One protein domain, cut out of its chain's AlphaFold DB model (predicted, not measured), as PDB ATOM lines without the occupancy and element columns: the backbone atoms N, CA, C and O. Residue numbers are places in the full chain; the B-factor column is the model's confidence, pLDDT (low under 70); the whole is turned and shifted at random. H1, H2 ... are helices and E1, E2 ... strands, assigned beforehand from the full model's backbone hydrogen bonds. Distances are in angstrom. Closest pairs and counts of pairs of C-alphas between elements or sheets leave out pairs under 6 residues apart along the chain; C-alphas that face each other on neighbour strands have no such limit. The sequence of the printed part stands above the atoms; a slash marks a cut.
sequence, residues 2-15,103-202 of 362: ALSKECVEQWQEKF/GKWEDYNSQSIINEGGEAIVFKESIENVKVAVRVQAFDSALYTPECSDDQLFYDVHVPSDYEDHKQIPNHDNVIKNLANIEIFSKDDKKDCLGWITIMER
ATOM      1  N   ALA A   2     142.581 121.533 198.108       75.75
ATOM      2  CA  ALA A   2     142.755 120.522 197.069       75.75
ATOM      3  C   ALA A   2     141.369 120.129 196.542       75.75
ATOM      4  O   ALA A   2     140.424 120.098 197.328       75.75
ATOM      5  N   LEU A   3     141.251 119.882 195.240       90.69
ATOM      6  CA  LEU A   3     140.017 119.359 194.657       90.69
ATOM      7  C   LEU A   3     139.901 117.875 195.025       90.69
ATOM      8  O   LEU A   3     140.893 117.150 194.935       90.69
ATOM      9  N   SER A   4     138.719 117.432 195.456       93.38
ATOM     10  CA  SER A   4     138.456 116.002 195.644       93.38
ATOM     11  C   SER A   4     138.244 115.324 194.289       93.38
ATOM     12  O   SER A   4     137.861 115.969 193.312       93.38
ATOM     13  N   LYS A   5     138.477 114.010 194.226       95.31
ATOM     14  CA  LYS A   5     138.245 113.228 193.005       95.31
ATOM     15  C   LYS A   5     136.785 113.306 192.544       95.31
ATOM     16  O   LYS A   5     136.535 113.655 191.396       95.31
ATOM     17  N   GLU A   6     135.848 113.105 193.469       95.38
ATOM     18  CA  GLU A   6     134.405 113.184 193.209       95.38
ATOM     19  C   GLU A   6     133.990 114.560 192.656       95.38
ATOM     20  O   GLU A   6     133.213 114.650 191.708       95.38
ATOM     21  N   CYS A   7     134.556 115.643 193.195       94.81
ATOM     22  CA  CYS A   7     134.316 116.996 192.699       94.81
ATOM     23  C   CYS A   7     134.739 117.151 191.229       94.81
ATOM     24  O   CYS A   7     134.000 117.706 190.409       94.81
ATOM     25  N   VAL A   8     135.930 116.648 190.885       96.56
ATOM     26  CA  VAL A   8     136.466 116.717 189.520       96.56
ATOM     27  C   VAL A   8     135.631 115.873 188.560       96.56
ATOM     28  O   VAL A   8     135.335 116.347 187.466       96.56
ATOM     29  N   GLU A   9     135.209 114.676 188.969       96.38
ATOM     30  CA  GLU A   9     134.332 113.792 188.186       96.38
ATOM     31  C   GLU A   9     132.988 114.478 187.879       96.38
ATOM     32  O   GLU A   9     132.616 114.635 186.714       96.38
ATOM     33  N   GLN A  10     132.308 115.012 188.900       95.56
ATOM     34  CA  GLN A  10     131.028 115.713 188.727       95.56
ATOM     35  C   GLN A  10     131.138 116.974 187.855       95.56
ATOM     36  O   GLN A  10     130.201 117.331 187.129       95.56
ATOM     37  N   TRP A  11     132.257 117.699 187.948       95.50
ATOM     38  CA  TRP A  11     132.525 118.844 187.081       95.50
ATOM     39  C   TRP A  11     132.790 118.396 185.639       95.50
ATOM     40  O   TRP A  11     132.210 118.972 184.712       95.50
ATOM     41  N   GLN A  12     133.613 117.361 185.446       94.88
ATOM     42  CA  GLN A  12     134.013 116.860 184.133       94.88
ATOM     43  C   GLN A  12     132.802 116.424 183.309       94.88
ATOM     44  O   GLN A  12     132.680 116.867 182.168       94.88
ATOM     45  N   GLU A  13     131.867 115.668 183.891       92.88
ATOM     46  CA  GLU A  13     130.652 115.201 183.201       92.88
ATOM     47  C   GLU A  13     129.806 116.340 182.606       92.88
ATOM     48  O   GLU A  13     129.117 116.178 181.595       92.88
ATOM     49  N   LYS A  14     129.809 117.510 183.254       91.44
ATOM     50  CA  LYS A  14     129.080 118.701 182.788       91.44
ATOM     51  C   LYS A  14     129.909 119.524 181.810       91.44
ATOM     52  O   LYS A  14     129.343 120.217 180.963       91.44
ATOM     53  N   PHE A  15     131.227 119.511 181.976       91.12
ATOM     54  CA  PHE A  15     132.163 120.289 181.181       91.12
ATOM     55  C   PHE A  15     132.342 119.697 179.778       91.12
ATOM     56  O   PHE A  15     132.198 120.427 178.799       91.12
ATOM     57  N   GLY A 103     141.868 122.442 162.376       84.69
ATOM     58  CA  GLY A 103     140.623 122.379 163.120       84.69
ATOM     59  C   GLY A 103     140.534 123.414 164.239       84.69
ATOM     60  O   GLY A 103     141.538 123.865 164.795       84.69
ATOM     61  N   LYS A 104     139.300 123.793 164.567       86.62
ATOM     62  CA  LYS A 104     138.983 124.835 165.554       86.62
ATOM     63  C   LYS A 104     138.051 124.309 166.624       86.62
ATOM     64  O   LYS A 104     137.205 123.456 166.334       86.62
ATOM     65  N   TRP A 105     138.175 124.854 167.826       86.69
ATOM     66  CA  TRP A 105     137.203 124.621 168.884       86.69
ATOM     67  C   TRP A 105     135.970 125.485 168.613       86.69
ATOM     68  O   TRP A 105     136.083 126.657 168.259       86.69
ATOM     69  N   GLU A 106     134.778 124.900 168.710       84.31
ATOM     70  CA  GLU A 106     133.544 125.677 168.601       84.31
ATOM     71  C   GLU A 106     133.345 126.493 169.884       84.31
ATOM     72  O   GLU A 106     133.733 126.046 170.965       84.31
ATOM     73  N   ASP A 107     132.751 127.686 169.750       64.56
ATOM     74  CA  ASP A 107     132.679 128.720 170.790       64.56
ATOM     75  C   ASP A 107     132.157 128.193 172.142       64.56
ATOM     76  O   ASP A 107     130.964 128.211 172.459       64.56
ATOM     77  N   TYR A 108     133.093 127.792 172.998       65.00
ATOM     78  CA  TYR A 108     132.892 127.676 174.431       65.00
ATOM     79  C   TYR A 108     133.125 129.061 175.025       65.00
ATOM     80  O   TYR A 108     134.265 129.507 175.077       65.00
ATOM     81  N   ASN A 109     132.045 129.745 175.429       66.38
ATOM     82  CA  ASN A 109     132.031 131.060 176.094       66.38
ATOM     83  C   ASN A 109     133.349 131.850 175.956       66.38
ATOM     84  O   ASN A 109     134.218 131.776 176.835       66.38
ATOM     85  N   SER A 110     133.490 132.601 174.862       64.31
ATOM     86  CA  SER A 110     134.740 133.245 174.431       64.31
ATOM     87  C   SER A 110     135.450 134.089 175.503       64.31
ATOM     88  O   SER A 110     136.668 134.247 175.464       64.31
ATOM     89  N   GLN A 111     134.730 134.579 176.519       66.31
ATOM     90  CA  GLN A 111     135.296 135.341 177.642       66.31
ATOM     91  C   GLN A 111     136.162 134.499 178.600       66.31
ATOM     92  O   GLN A 111     136.973 135.044 179.357       66.31
ATOM     93  N   SER A 112     135.985 133.178 178.591       80.69
ATOM     94  CA  SER A 112     136.711 132.239 179.452       80.69
ATOM     95  C   SER A 112     138.021 131.747 178.833       80.69
ATOM     96  O   SER A 112     138.910 131.318 179.567       80.69
ATOM     97  N   ILE A 113     138.185 131.844 177.511       84.88
ATOM     98  CA  ILE A 113     139.353 131.320 176.797       84.88
ATOM     99  C   ILE A 113     140.595 132.166 177.119       84.88
ATOM    100  O   ILE A 113     140.597 133.394 177.044       84.88
ATOM    101  N   ILE A 114     141.674 131.491 177.517       85.12
ATOM    102  CA  ILE A 114     143.002 132.073 177.751       85.12
ATOM    103  C   ILE A 114     143.850 131.957 176.486       85.12
ATOM    104  O   ILE A 114     144.569 132.890 176.133       85.12
ATOM    105  N   ASN A 115     143.812 130.784 175.856       84.25
ATOM    106  CA  ASN A 115     144.616 130.437 174.695       84.25
ATOM    107  C   ASN A 115     143.911 129.320 173.916       84.25
ATOM    108  O   ASN A 115     143.304 128.439 174.526       84.25
ATOM    109  N   GLU A 116     144.022 129.354 172.595       82.69
ATOM    110  CA  GLU A 116     143.506 128.331 171.696       82.69
ATOM    111  C   GLU A 116     144.571 127.990 170.646       82.69
ATOM    112  O   GLU A 116     145.187 128.877 170.050       82.69
ATOM    113  N   GLY A 117     144.763 126.695 170.417       74.56
ATOM    114  CA  GLY A 117     145.481 126.131 169.284       74.56
ATOM    115  C   GLY A 117     144.755 124.892 168.757       74.56
ATOM    116  O   GLY A 117     143.893 124.327 169.434       74.56
ATOM    117  N   GLY A 118     145.124 124.436 167.557       68.69
ATOM    118  CA  GLY A 118     144.410 123.353 166.865       68.69
ATOM    119  C   GLY A 118     144.286 122.052 167.671       68.69
ATOM    120  O   GLY A 118     143.283 121.355 167.551       68.69
ATOM    121  N   GLU A 119     145.254 121.748 168.542       79.31
ATOM    122  CA  GLU A 119     145.286 120.521 169.362       79.31
ATOM    123  C   GLU A 119     144.946 120.746 170.843       79.31
ATOM    124  O   GLU A 119     144.755 119.784 171.588       79.31
ATOM    125  N   ALA A 120     144.899 121.995 171.313       89.00
ATOM    126  CA  ALA A 120     144.656 122.285 172.721       89.00
ATOM    127  C   ALA A 120     143.982 123.637 172.936       89.00
ATOM    128  O   ALA A 120     144.310 124.621 172.282       89.00
ATOM    129  N   ILE A 121     143.115 123.699 173.936       90.75
ATOM    130  CA  ILE A 121     142.435 124.920 174.358       90.75
ATOM    131  C   ILE A 121     142.557 125.080 175.871       90.75
ATOM    132  O   ILE A 121     142.577 124.095 176.614       90.75
ATOM    133  N   VAL A 122     142.694 126.322 176.335       92.19
ATOM    134  CA  VAL A 122     142.860 126.643 177.754       92.19
ATOM    135  C   VAL A 122     141.797 127.636 178.203       92.19
ATOM    136  O   VAL A 122     141.683 128.720 177.634       92.19
ATOM    137  N   PHE A 123     141.084 127.309 179.279       91.62
ATOM    138  CA  PHE A 123     140.002 128.103 179.857       91.62
ATOM    139  C   PHE A 123     140.330 128.597 181.266       91.62
ATOM    140  O   PHE A 123     141.078 127.967 182.018       91.62
ATOM    141  N   LYS A 124     139.719 129.716 181.650       92.94
ATOM    142  CA  LYS A 124     139.539 130.139 183.039       92.94
ATOM    143  C   LYS A 124     138.269 129.484 183.553       92.94
ATOM    144  O   LYS A 124     137.210 129.694 182.974       92.94
ATOM    145  N   GLU A 125     138.369 128.762 184.657       92.38
ATOM    146  CA  GLU A 125     137.217 128.098 185.264       92.38
ATOM    147  C   GLU A 125     137.213 128.251 186.784       92.38
ATOM    148  O   GLU A 125     138.191 128.702 187.395       92.38
ATOM    149  N   SER A 126     136.082 127.894 187.389       92.12
ATOM    150  CA  SER A 126     135.927 127.831 188.839       92.12
ATOM    151  C   SER A 126     135.268 126.516 189.238       92.12
ATOM    152  O   SER A 126     134.099 126.293 188.935       92.12
ATOM    153  N   ILE A 127     136.005 125.670 189.957       93.00
ATOM    154  CA  ILE A 127     135.524 124.378 190.461       93.00
ATOM    155  C   ILE A 127     135.433 124.488 191.985       93.00
ATOM    156  O   ILE A 127     136.440 124.773 192.624       93.00
ATOM    157  N   GLU A 128     134.235 124.354 192.563       87.88
ATOM    158  CA  GLU A 128     133.992 124.529 194.013       87.88
ATOM    159  C   GLU A 128     134.626 125.805 194.608       87.88
ATOM    160  O   GLU A 128     135.248 125.801 195.667       87.88
ATOM    161  N   ASN A 129     134.473 126.936 193.909       88.06
ATOM    162  CA  ASN A 129     135.057 128.243 194.260       88.06
ATOM    163  C   ASN A 129     136.593 128.327 194.168       88.06
ATOM    164  O   ASN A 129     137.179 129.371 194.473       88.06
ATOM    165  N   VAL A 130     137.265 127.273 193.708       91.81
ATOM    166  CA  VAL A 130     138.687 127.303 193.376       91.81
ATOM    167  C   VAL A 130     138.839 127.815 191.948       91.81
ATOM    168  O   VAL A 130     138.418 127.171 190.990       91.81
ATOM    169  N   LYS A 131     139.474 128.982 191.795       94.00
ATOM    170  CA  LYS A 131     139.845 129.520 190.481       94.00
ATOM    171  C   LYS A 131     140.960 128.670 189.879       94.00
ATOM    172  O   LYS A 131     142.025 128.530 190.484       94.00
ATOM    173  N   VAL A 132     140.740 128.177 188.668       95.38
ATOM    174  CA  VAL A 132     141.654 127.266 187.975       95.38
ATOM    175  C   VAL A 132     141.885 127.691 186.529       95.38
ATOM    176  O   VAL A 132     141.156 128.517 185.969       95.38
ATOM    177  N   ALA A 133     142.935 127.140 185.929       95.19
ATOM    178  CA  ALA A 133     143.097 127.102 184.483       95.19
ATOM    179  C   ALA A 133     142.906 125.656 184.011       95.19
ATOM    180  O   ALA A 133     143.551 124.753 184.535       95.19
ATOM    181  N   VAL A 134     142.027 125.437 183.040       95.19
ATOM    182  CA  VAL A 134     141.719 124.104 182.502       95.19
ATOM    183  C   VAL A 134     142.294 124.015 181.104       95.19
ATOM    184  O   VAL A 134     141.927 124.822 180.259       95.19
ATOM    185  N   ARG A 135     143.172 123.049 180.850       94.44
ATOM    186  CA  ARG A 135     143.687 122.746 179.512       94.44
ATOM    187  C   ARG A 135     143.046 121.466 179.006       94.44
ATOM    188  O   ARG A 135     143.229 120.422 179.618       94.44
ATOM    189  N   VAL A 136     142.354 121.541 177.878       93.81
ATOM    190  CA  VAL A 136     141.911 120.368 177.121       93.81
ATOM    191  C   VAL A 136     142.894 120.156 175.985       93.81
ATOM    192  O   VAL A 136     143.236 121.108 175.286       93.81
ATOM    193  N   GLN A 137     143.362 118.928 175.805       92.81
ATOM    194  CA  GLN A 137     144.306 118.582 174.753       92.81
ATOM    195  C   GLN A 137     143.873 117.294 174.055       92.81
ATOM    196  O   GLN A 137     143.788 116.245 174.687       92.81
ATOM    197  N   ALA A 138     143.602 117.387 172.756       92.12
ATOM    198  CA  ALA A 138     143.188 116.269 171.918       92.12
ATOM    199  C   ALA A 138     144.420 115.666 171.229       92.12
ATOM    200  O   ALA A 138     145.063 116.333 170.418       92.12
ATOM    201  N   PHE A 139     144.773 114.426 171.571       91.56
ATOM    202  CA  PHE A 139     145.861 113.698 170.908       91.56
ATOM    203  C   PHE A 139     145.366 112.958 169.666       91.56
ATOM    204  O   PHE A 139     146.077 112.889 168.664       91.56
ATOM    205  N   ASP A 140     144.152 112.412 169.731       92.94
ATOM    206  CA  ASP A 140     143.405 111.985 168.555       92.94
ATOM    207  C   ASP A 140     142.517 113.131 168.071       92.94
ATOM    208  O   ASP A 140     141.776 113.744 168.842       92.94
ATOM    209  N   SER A 141     142.598 113.440 166.780       91.88
ATOM    210  CA  SER A 141     141.934 114.616 166.228       91.88
ATOM    211  C   SER A 141     140.420 114.467 166.083       91.88
ATOM    212  O   SER A 141     139.756 115.479 165.878       91.88
ATOM    213  N   ALA A 142     139.852 113.265 166.227       92.00
ATOM    214  CA  ALA A 142     138.400 113.106 166.266       92.00
ATOM    215  C   ALA A 142     137.803 113.371 167.650       92.00
ATOM    216  O   ALA A 142     136.583 113.419 167.785       92.00
ATOM    217  N   LEU A 143     138.619 113.566 168.688       92.25
ATOM    218  CA  LEU A 143     138.101 113.843 170.020       92.25
ATOM    219  C   LEU A 143     137.246 115.127 170.019       92.25
ATOM    220  O   LEU A 143     137.701 116.186 169.580       92.25
ATOM    221  N   TYR A 144     136.012 115.015 170.523       89.88
ATOM    222  CA  TYR A 144     134.980 116.066 170.525       89.88
ATOM    223  C   TYR A 144     134.508 116.536 169.134       89.88
ATOM    224  O   TYR A 144     133.909 117.610 169.017       89.88
ATOM    225  N   THR A 145     134.749 115.753 168.082       90.94
ATOM    226  CA  THR A 145     134.109 115.938 166.771       90.94
ATOM    227  C   THR A 145     132.847 115.067 166.680       90.94
ATOM    228  O   THR A 145     132.649 114.177 167.511       90.94
ATOM    229  N   PRO A 146     131.985 115.252 165.663       87.56
ATOM    230  CA  PRO A 146     130.834 114.371 165.451       87.56
ATOM    231  C   PRO A 146     131.181 112.881 165.277       87.56
ATOM    232  O   PRO A 146     130.300 112.039 165.431       87.56
ATOM    233  N   GLU A 147     132.437 112.546 164.960       84.50
ATOM    234  CA  GLU A 147     132.909 111.166 164.776       84.50
ATOM    235  C   GLU A 147     133.188 110.435 166.098       84.50
ATOM    236  O   GLU A 147     133.241 109.206 166.110       84.50
ATOM    237  N   CYS A 148     133.380 111.166 167.201       85.56
ATOM    238  CA  CYS A 148     133.683 110.602 168.514       85.56
ATOM    239  C   CYS A 148     132.742 111.201 169.559       85.56
ATOM    240  O   CYS A 148     132.984 112.288 170.091       85.56
ATOM    241  N   SER A 149     131.663 110.484 169.870       75.75
ATOM    242  CA  SER A 149     130.728 110.926 170.901       75.75
ATOM    243  C   SER A 149     131.308 110.736 172.305       75.75
ATOM    244  O   SER A 149     132.055 109.794 172.571       75.75
ATOM    245  N   ASP A 150     130.913 111.614 173.231       82.31
ATOM    246  CA  ASP A 150     131.287 111.543 174.654       82.31
ATOM    247  C   ASP A 150     130.915 110.185 175.282       82.31
ATOM    248  O   ASP A 150     131.650 109.637 176.101       82.31
ATOM    249  N   ASP A 151     129.821 109.572 174.815       84.50
ATOM    250  CA  ASP A 151     129.339 108.269 175.281       84.50
ATOM    251  C   ASP A 151     130.283 107.100 174.957       84.50
ATOM    252  O   ASP A 151     130.146 106.028 175.548       84.50
ATOM    253  N   GLN A 152     131.234 107.270 174.039       86.19
ATOM    254  CA  GLN A 152     132.243 106.260 173.702       86.19
ATOM    255  C   GLN A 152     133.529 106.413 174.523       86.19
ATOM    256  O   GLN A 152     134.429 105.575 174.423       86.19
ATOM    257  N   LEU A 153     133.617 107.462 175.346       93.56
ATOM    258  CA  LEU A 153     134.819 107.818 176.085       93.56
ATOM    259  C   LEU A 153     134.781 107.317 177.529       93.56
ATOM    260  O   LEU A 153     133.734 107.203 178.171       93.56
ATOM    261  N   PHE A 154     135.965 107.005 178.039       95.06
ATOM    262  CA  PHE A 154     136.228 106.728 179.440       95.06
ATOM    263  C   PHE A 154     137.192 107.785 179.977       95.06
ATOM    264  O   PHE A 154     138.244 108.024 179.384       95.06
ATOM    265  N   TYR A 155     136.828 108.390 181.103       96.56
ATOM    266  CA  TYR A 155     137.592 109.435 181.771       96.56
ATOM    267  C   TYR A 155     138.219 108.863 183.046       96.56
ATOM    268  O   TYR A 155     137.500 108.496 183.973       96.56
ATOM    269  N   ASP A 156     139.549 108.764 183.094       96.69
ATOM    270  CA  ASP A 156     140.284 108.344 184.292       96.69
ATOM    271  C   ASP A 156     140.783 109.580 185.045       96.69
ATOM    272  O   ASP A 156     141.679 110.290 184.582       96.69
ATOM    273  N   VAL A 157     140.152 109.881 186.181       97.44
ATOM    274  CA  VAL A 157     140.451 111.075 186.978       97.44
ATOM    275  C   VAL A 157     141.569 110.787 187.974       97.44
ATOM    276  O   VAL A 157     141.471 109.882 188.811       97.44
ATOM    277  N   HIS A 158     142.602 111.623 187.924       96.31
ATOM    278  CA  HIS A 158     143.750 111.598 188.818       96.31
ATOM    279  C   HIS A 158     143.856 112.899 189.604       96.31
ATOM    280  O   HIS A 158     143.879 113.996 189.037       96.31
ATOM    281  N   VAL A 159     143.972 112.773 190.922       95.50
ATOM    282  CA  VAL A 159     144.158 113.896 191.846       95.50
ATOM    283  C   VAL A 159     145.413 113.691 192.696       95.50
ATOM    284  O   VAL A 159     145.828 112.556 192.920       95.50
ATOM    285  N   PRO A 160     146.031 114.760 193.234       93.56
ATOM    286  CA  PRO A 160     147.216 114.632 194.079       93.56
ATOM    287  C   PRO A 160     147.034 113.715 195.294       93.56
ATOM    288  O   PRO A 160     148.012 113.134 195.746       93.56
ATOM    289  N   SER A 161     145.811 113.581 195.820       91.62
ATOM    290  CA  SER A 161     145.507 112.691 196.948       91.62
ATOM    291  C   SER A 161     145.554 111.200 196.601       91.62
ATOM    292  O   SER A 161     145.531 110.389 197.519       91.62
ATOM    293  N   ASP A 162     145.644 110.835 195.318       91.75
ATOM    294  CA  ASP A 162     145.849 109.445 194.883       91.75
ATOM    295  C   ASP A 162     147.291 108.958 195.150       91.75
ATOM    296  O   ASP A 162     147.599 107.784 194.946       91.75
ATOM    297  N   TYR A 163     148.184 109.858 195.580       89.94
ATOM    298  CA  TYR A 163     149.613 109.617 195.765       89.94
ATOM    299  C   TYR A 163     150.016 109.921 197.212       89.94
ATOM    300  O   TYR A 163     149.803 111.026 197.710       89.94
ATOM    301  N   GLU A 164     150.605 108.937 197.891       78.06
ATOM    302  CA  GLU A 164     150.933 109.017 199.322       78.06
ATOM    303  C   GLU A 164     152.125 109.943 199.613       78.06
ATOM    304  O   GLU A 164     152.165 110.600 200.653       78.06
ATOM    305  N   ASP A 165     153.095 110.015 198.696       73.50
ATOM    306  CA  ASP A 165     154.300 110.835 198.844       73.50
ATOM    307  C   ASP A 165     154.335 111.927 197.771       73.50
ATOM    308  O   ASP A 165     154.258 111.664 196.571       73.50
ATOM    309  N   HIS A 166     154.539 113.173 198.193       62.50
ATOM    310  CA  HIS A 166     154.730 114.312 197.300       62.50
ATOM    311  C   HIS A 166     155.930 114.170 196.354       62.50
ATOM    312  O   HIS A 166     155.995 114.910 195.381       62.50
ATOM    313  N   LYS A 167     156.865 113.242 196.587       68.44
ATOM    314  CA  LYS A 167     157.927 112.898 195.622       68.44
ATOM    315  C   LYS A 167     157.424 112.075 194.437       68.44
ATOM    316  O   LYS A 167     158.095 112.014 193.404       68.44
ATOM    317  N   GLN A 168     156.255 111.448 194.565       82.19
ATOM    318  CA  GLN A 168     155.632 110.696 193.482       82.19
ATOM    319  C   GLN A 168     155.080 111.622 192.405       82.19
ATOM    320  O   GLN A 168     154.883 111.160 191.295       82.19
ATOM    321  N   ILE A 169     154.877 112.915 192.652       90.38
ATOM    322  CA  ILE A 169     154.397 113.859 191.633       90.38
ATOM    323  C   ILE A 169     155.280 115.111 191.608       90.38
ATOM    324  O   ILE A 169     155.872 115.451 192.630       90.38
ATOM    325  N   PRO A 170     155.403 115.826 190.477       91.94
ATOM    326  CA  PRO A 170     156.172 117.061 190.449       91.94
ATOM    327  C   PRO A 170     155.567 118.100 191.404       91.94
ATOM    328  O   PRO A 170     154.383 118.424 191.330       91.94
ATOM    329  N   ASN A 171     156.385 118.620 192.315       92.38
ATOM    330  CA  ASN A 171     155.990 119.573 193.344       92.38
ATOM    331  C   ASN A 171     157.144 120.536 193.651       92.38
ATOM    332  O   ASN A 171     158.089 120.195 194.365       92.38
ATOM    333  N   HIS A 172     157.069 121.742 193.093       95.44
ATOM    334  CA  HIS A 172     158.060 122.797 193.285       95.44
ATOM    335  C   HIS A 172     157.427 124.165 193.009       95.44
ATOM    336  O   HIS A 172     156.621 124.296 192.090       95.44
ATOM    337  N   ASP A 173     157.825 125.208 193.742       96.50
ATOM    338  CA  ASP A 173     157.214 126.542 193.621       96.50
ATOM    339  C   ASP A 173     157.315 127.128 192.208       96.50
ATOM    340  O   ASP A 173     156.415 127.843 191.768       96.50
ATOM    341  N   ASN A 174     158.389 126.788 191.487       97.50
ATOM    342  CA  ASN A 174     158.649 127.240 190.118       97.50
ATOM    343  C   ASN A 174     158.177 126.287 189.009       97.50
ATOM    344  O   ASN A 174     158.581 126.422 187.853       97.50
ATOM    345  N   VAL A 175     157.319 125.333 189.349       95.88
ATOM    346  CA  VAL A 175     156.650 124.412 188.425       95.88
ATOM    347  C   VAL A 175     155.147 124.577 188.646       95.88
ATOM    348  O   VAL A 175     154.708 124.783 189.779       95.88
ATOM    349  N   ILE A 176     154.347 124.575 187.578       96.12
ATOM    350  CA  ILE A 176     152.895 124.693 187.729       96.12
ATOM    351  C   ILE A 176     152.339 123.499 188.501       96.12
ATOM    352  O   ILE A 176     152.715 122.348 188.264       96.12
ATOM    353  N   LYS A 177     151.427 123.770 189.433       94.75
ATOM    354  CA  LYS A 177     150.717 122.721 190.153       94.75
ATOM    355  C   LYS A 177     149.487 122.265 189.372       94.75
ATOM    356  O   LYS A 177     148.520 123.022 189.239       94.75
ATOM    357  N   ASN A 178     149.502 121.010 188.935       95.44
ATOM    358  CA  ASN A 178     148.321 120.324 188.424       95.44
ATOM    359  C   ASN A 178     147.483 119.874 189.629       95.44
ATOM    360  O   ASN A 178     147.932 119.103 190.476       95.44
ATOM    361  N   LEU A 179     146.279 120.430 189.746       95.56
ATOM    362  CA  LEU A 179     145.317 120.122 190.803       95.56
ATOM    363  C   LEU A 179     144.552 118.833 190.514       95.56
ATOM    364  O   LEU A 179     144.108 118.182 191.453       95.56
ATOM    365  N   ALA A 180     144.409 118.491 189.237       96.38
ATOM    366  CA  ALA A 180     143.919 117.213 188.755       96.38
ATOM    367  C   ALA A 180     144.323 117.037 187.288       96.38
ATOM    368  O   ALA A 180     144.592 118.015 186.582       96.38
ATOM    369  N   ASN A 181     144.333 115.801 186.819       97.12
ATOM    370  CA  ASN A 181     144.436 115.482 185.406       97.12
ATOM    371  C   ASN A 181     143.477 114.342 185.077       97.12
ATOM    372  O   ASN A 181     143.264 113.454 185.896       97.12
ATOM    373  N   ILE A 182     142.887 114.393 183.892       97.44
ATOM    374  CA  ILE A 182     141.917 113.411 183.426       97.44
ATOM    375  C   ILE A 182     142.465 112.813 182.142       97.44
ATOM    376  O   ILE A 182     142.622 113.533 181.152       97.44
ATOM    377  N   GLU A 183     142.776 111.521 182.165       96.56
ATOM    378  CA  GLU A 183     143.156 110.784 180.963       96.56
ATOM    379  C   GLU A 183     141.898 110.309 180.229       96.56
ATOM    380  O   GLU A 183     140.975 109.770 180.840       96.56
ATOM    381  N   ILE A 184     141.845 110.534 178.917       95.88
ATOM    382  CA  ILE A 184     140.692 110.192 178.082       95.88
ATOM    383  C   ILE A 184     141.047 108.976 177.237       95.88
ATOM    384  O   ILE A 184     142.055 108.976 176.530       95.88
ATOM    385  N   PHE A 185     140.199 107.957 177.279       95.12
ATOM    386  CA  PHE A 185     140.362 106.705 176.547       95.12
ATOM    387  C   PHE A 185     139.089 106.352 175.786       95.12
ATOM    388  O   PHE A 185     138.009 106.856 176.095       95.12
ATOM    389  N   SER A 186     139.194 105.427 174.834       92.62
ATOM    390  CA  SER A 186     138.012 104.709 174.359       92.62
ATOM    391  C   SER A 186     137.523 103.756 175.456       92.62
ATOM    392  O   SER A 186     138.329 103.163 176.178       92.62
ATOM    393  N   LYS A 187     136.205 103.561 175.579       91.06
ATOM    394  CA  LYS A 187     135.639 102.543 176.486       91.06
ATOM    395  C   LYS A 187     136.144 101.132 176.177       91.06
ATOM    396  O   LYS A 187     136.338 100.350 177.108       91.06
ATOM    397  N   ASP A 188     136.395 100.850 174.903       88.62
ATOM    398  CA  ASP A 188     136.808  99.533 174.419       88.62
ATOM    399  C   ASP A 188     138.337  99.358 174.392       88.62
ATOM    400  O   ASP A 188     138.832  98.237 174.269       88.62
ATOM    401  N   ASP A 189     139.099 100.448 174.535       87.25
ATOM    402  CA  ASP A 189     140.562 100.425 174.535       87.25
ATOM    403  C   ASP A 189     141.153 101.478 175.482       87.25
ATOM    404  O   ASP A 189     141.247 102.666 175.169       87.25
ATOM    405  N   LYS A 190     141.601 101.002 176.648       86.62
ATOM    406  CA  LYS A 190     142.292 101.805 177.667       86.62
ATOM    407  C   LYS A 190     143.814 101.829 177.495       86.62
ATOM    408  O   LYS A 190     144.518 102.343 178.362       86.62
ATOM    409  N   LYS A 191     144.356 101.238 176.421       83.81
ATOM    410  CA  LYS A 191     145.794 101.308 176.124       83.81
ATOM    411  C   LYS A 191     146.139 102.619 175.414       83.81
ATOM    412  O   LYS A 191     147.183 103.195 175.712       83.81
ATOM    413  N   ASP A 192     145.280 103.112 174.525       88.19
ATOM    414  CA  ASP A 192     145.540 104.334 173.758       88.19
ATOM    415  C   ASP A 192     144.881 105.567 174.398       88.19
ATOM    416  O   ASP A 192     143.657 105.705 174.407       88.19
ATOM    417  N   CYS A 193     145.696 106.471 174.947       92.38
ATOM    418  CA  CYS A 193     145.202 107.727 175.506       92.38
ATOM    419  C   CYS A 193     144.893 108.709 174.367       92.38
ATOM    420  O   CYS A 193     145.786 109.127 173.630       92.38
ATOM    421  N   LEU A 194     143.625 109.093 174.241       94.06
ATOM    422  CA  LEU A 194     143.106 109.932 173.160       94.06
ATOM    423  C   LEU A 194     143.249 111.430 173.447       94.06
ATOM    424  O   LEU A 194     143.211 112.249 172.528       94.06
ATOM    425  N   GLY A 195     143.417 111.808 174.709       94.06
ATOM    426  CA  GLY A 195     143.556 113.200 175.111       94.06
ATOM    427  C   GLY A 195     143.598 113.367 176.618       94.06
ATOM    428  O   GLY A 195     143.411 112.409 177.367       94.06
ATOM    429  N   TRP A 196     143.805 114.606 177.051       95.56
ATOM    430  CA  TRP A 196     143.823 114.989 178.458       95.56
ATOM    431  C   TRP A 196     142.926 116.187 178.750       95.56
ATOM    432  O   TRP A 196     142.747 117.077 177.912       95.56
ATOM    433  N   ILE A 197     142.453 116.250 179.995       96.06
ATOM    434  CA  ILE A 197     141.972 117.480 180.630       96.06
ATOM    435  C   ILE A 197     142.822 117.729 181.874       96.06
ATOM    436  O   ILE A 197     142.703 117.018 182.870       96.06
ATOM    437  N   THR A 198     143.671 118.750 181.837       96.38
ATOM    438  CA  THR A 198     144.533 119.120 182.964       96.38
ATOM    439  C   THR A 198     143.961 120.337 183.678       96.38
ATOM    440  O   THR A 198     143.795 121.403 183.079       96.38
ATOM    441  N   ILE A 199     143.688 120.201 184.974       96.69
ATOM    442  CA  ILE A 199     143.219 121.284 185.839       96.69
ATOM    443  C   ILE A 199     144.422 121.806 186.618       96.69
ATOM    444  O   ILE A 199     145.025 121.090 187.413       96.69
ATOM    445  N   MET A 200     144.774 123.067 186.405       95.94
ATOM    446  CA  MET A 200     145.973 123.700 186.949       95.94
ATOM    447  C   MET A 200     145.608 124.842 187.889       95.94
ATOM    448  O   MET A 200     144.546 125.466 187.778       95.94
ATOM    449  N   GLU A 201     146.529 125.177 188.788       94.88
ATOM    450  CA  GLU A 201     146.422 126.420 189.541       94.88
ATOM    451  C   GLU A 201     146.333 127.641 188.605       94.88
ATOM    452  O   GLU A 201     147.011 127.739 187.580       94.88
ATOM    453  N   ARG A 202     145.483 128.607 188.964       94.06
ATOM    454  CA  ARG A 202     145.363 129.868 188.229       94.06
ATOM    455  C   ARG A 202     146.599 130.745 188.480       94.06
ATOM    456  O   ARG A 202     146.972 130.955 189.633       94.06
TER     457      ARG A 202
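AT A GLANCE: This is residues 2 to 15 and 103 to 202 of the 362 residues of the protein "Protein kinase domain-containing protein" of Oikopleura dioica (UniProt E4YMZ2). One twisted sheet of six strands curls round a single helix, H1, which covers part of one face; the other face has no named helix. Two long loops, residues 139 to 152 and 159 to 177, join E3 to E4 and E4 to E5, and they hold the two C-alphas farthest apart. The 114 printed residues have one named helix and six named strands, in the order H1 E1 E2 E3 E4 E5 E6, and the class is mostly strand. The sheet runs E1 E2 E3 E6 E5 E4, antiparallel throughout. The whole is compact, with a radius of gyration of the C-alphas of 14.4 A and spans of 40 by 35 by 24 A.

IN THESE COORDINATES: The inner strands of the sheet are E3, residues 130 to 138, 24.5 A long; E6, residues 193 to 201, 23.4 A; E5, residues 178 to 186, 23.4 A; and E2, residues 120 to 127, 20.1 A. The edge strands are E1, residues 113 to 117, 11.0 A, and E4, residues 153 to 158, 16.0 A. H1, residues 5 to 15, is 15.1 A long and begins at C-alpha 5 (138.245, 113.228, 193.005). E6 ends at C-alpha 201 (146.422, 126.420, 189.541).

HOW THE PARTS SIT: E3 and E6 are antiparallel neighbours at 158 degrees between directions, with N 135 and O 198 at 2.8 A. E6 and E5 form a hairpin at 165 degrees, with N 182 and O 197 at 2.8 A. E5 and E4 form a hairpin at 154 degrees, with N 156 and O 183 at 2.9 A. On the other side of E3, E2 forms a hairpin with it at 154 degrees, with N 123 and O 134 at 2.8 A. E2 bends by 64 degrees at residue 124. E1 and E2 form a hairpin at 158 degrees, with N 117 and O 120 at 2.8 A. E1 E2 E3 and E4 E5 E6 are meanders, each strand the antiparallel neighbour of the one before. E3 E4 E5 E6 is a Greek key, a meander whose last strand pairs with the strand before it, E3. H1 is on the sheet, making two layers, a helix on one face of a sheet. The closest C-alphas of H1 and E4 are those of Lys 5 and Val 157, 6.8 A apart; those of H1 and E2 are Trp 11 and Ile 127, 7.1 A. In H1, 6 of 7 O i to N i+4 pairs are within hydrogen-bond range. E1 and E4 are apart.

THE WHOLE: The C-alphas of Pro 146 and Asp 165, the two farthest apart, are 41.0 A from each other. Residues 16 to 102 are not printed, and C-alphas 15 and 103 are 20.1 A apart across the cut. The links E3 to E4 and E4 to E5 are long. The mean pLDDT of the printed part is 89.3, with residues 107 to 111, 118 and 166 to 167 under 70.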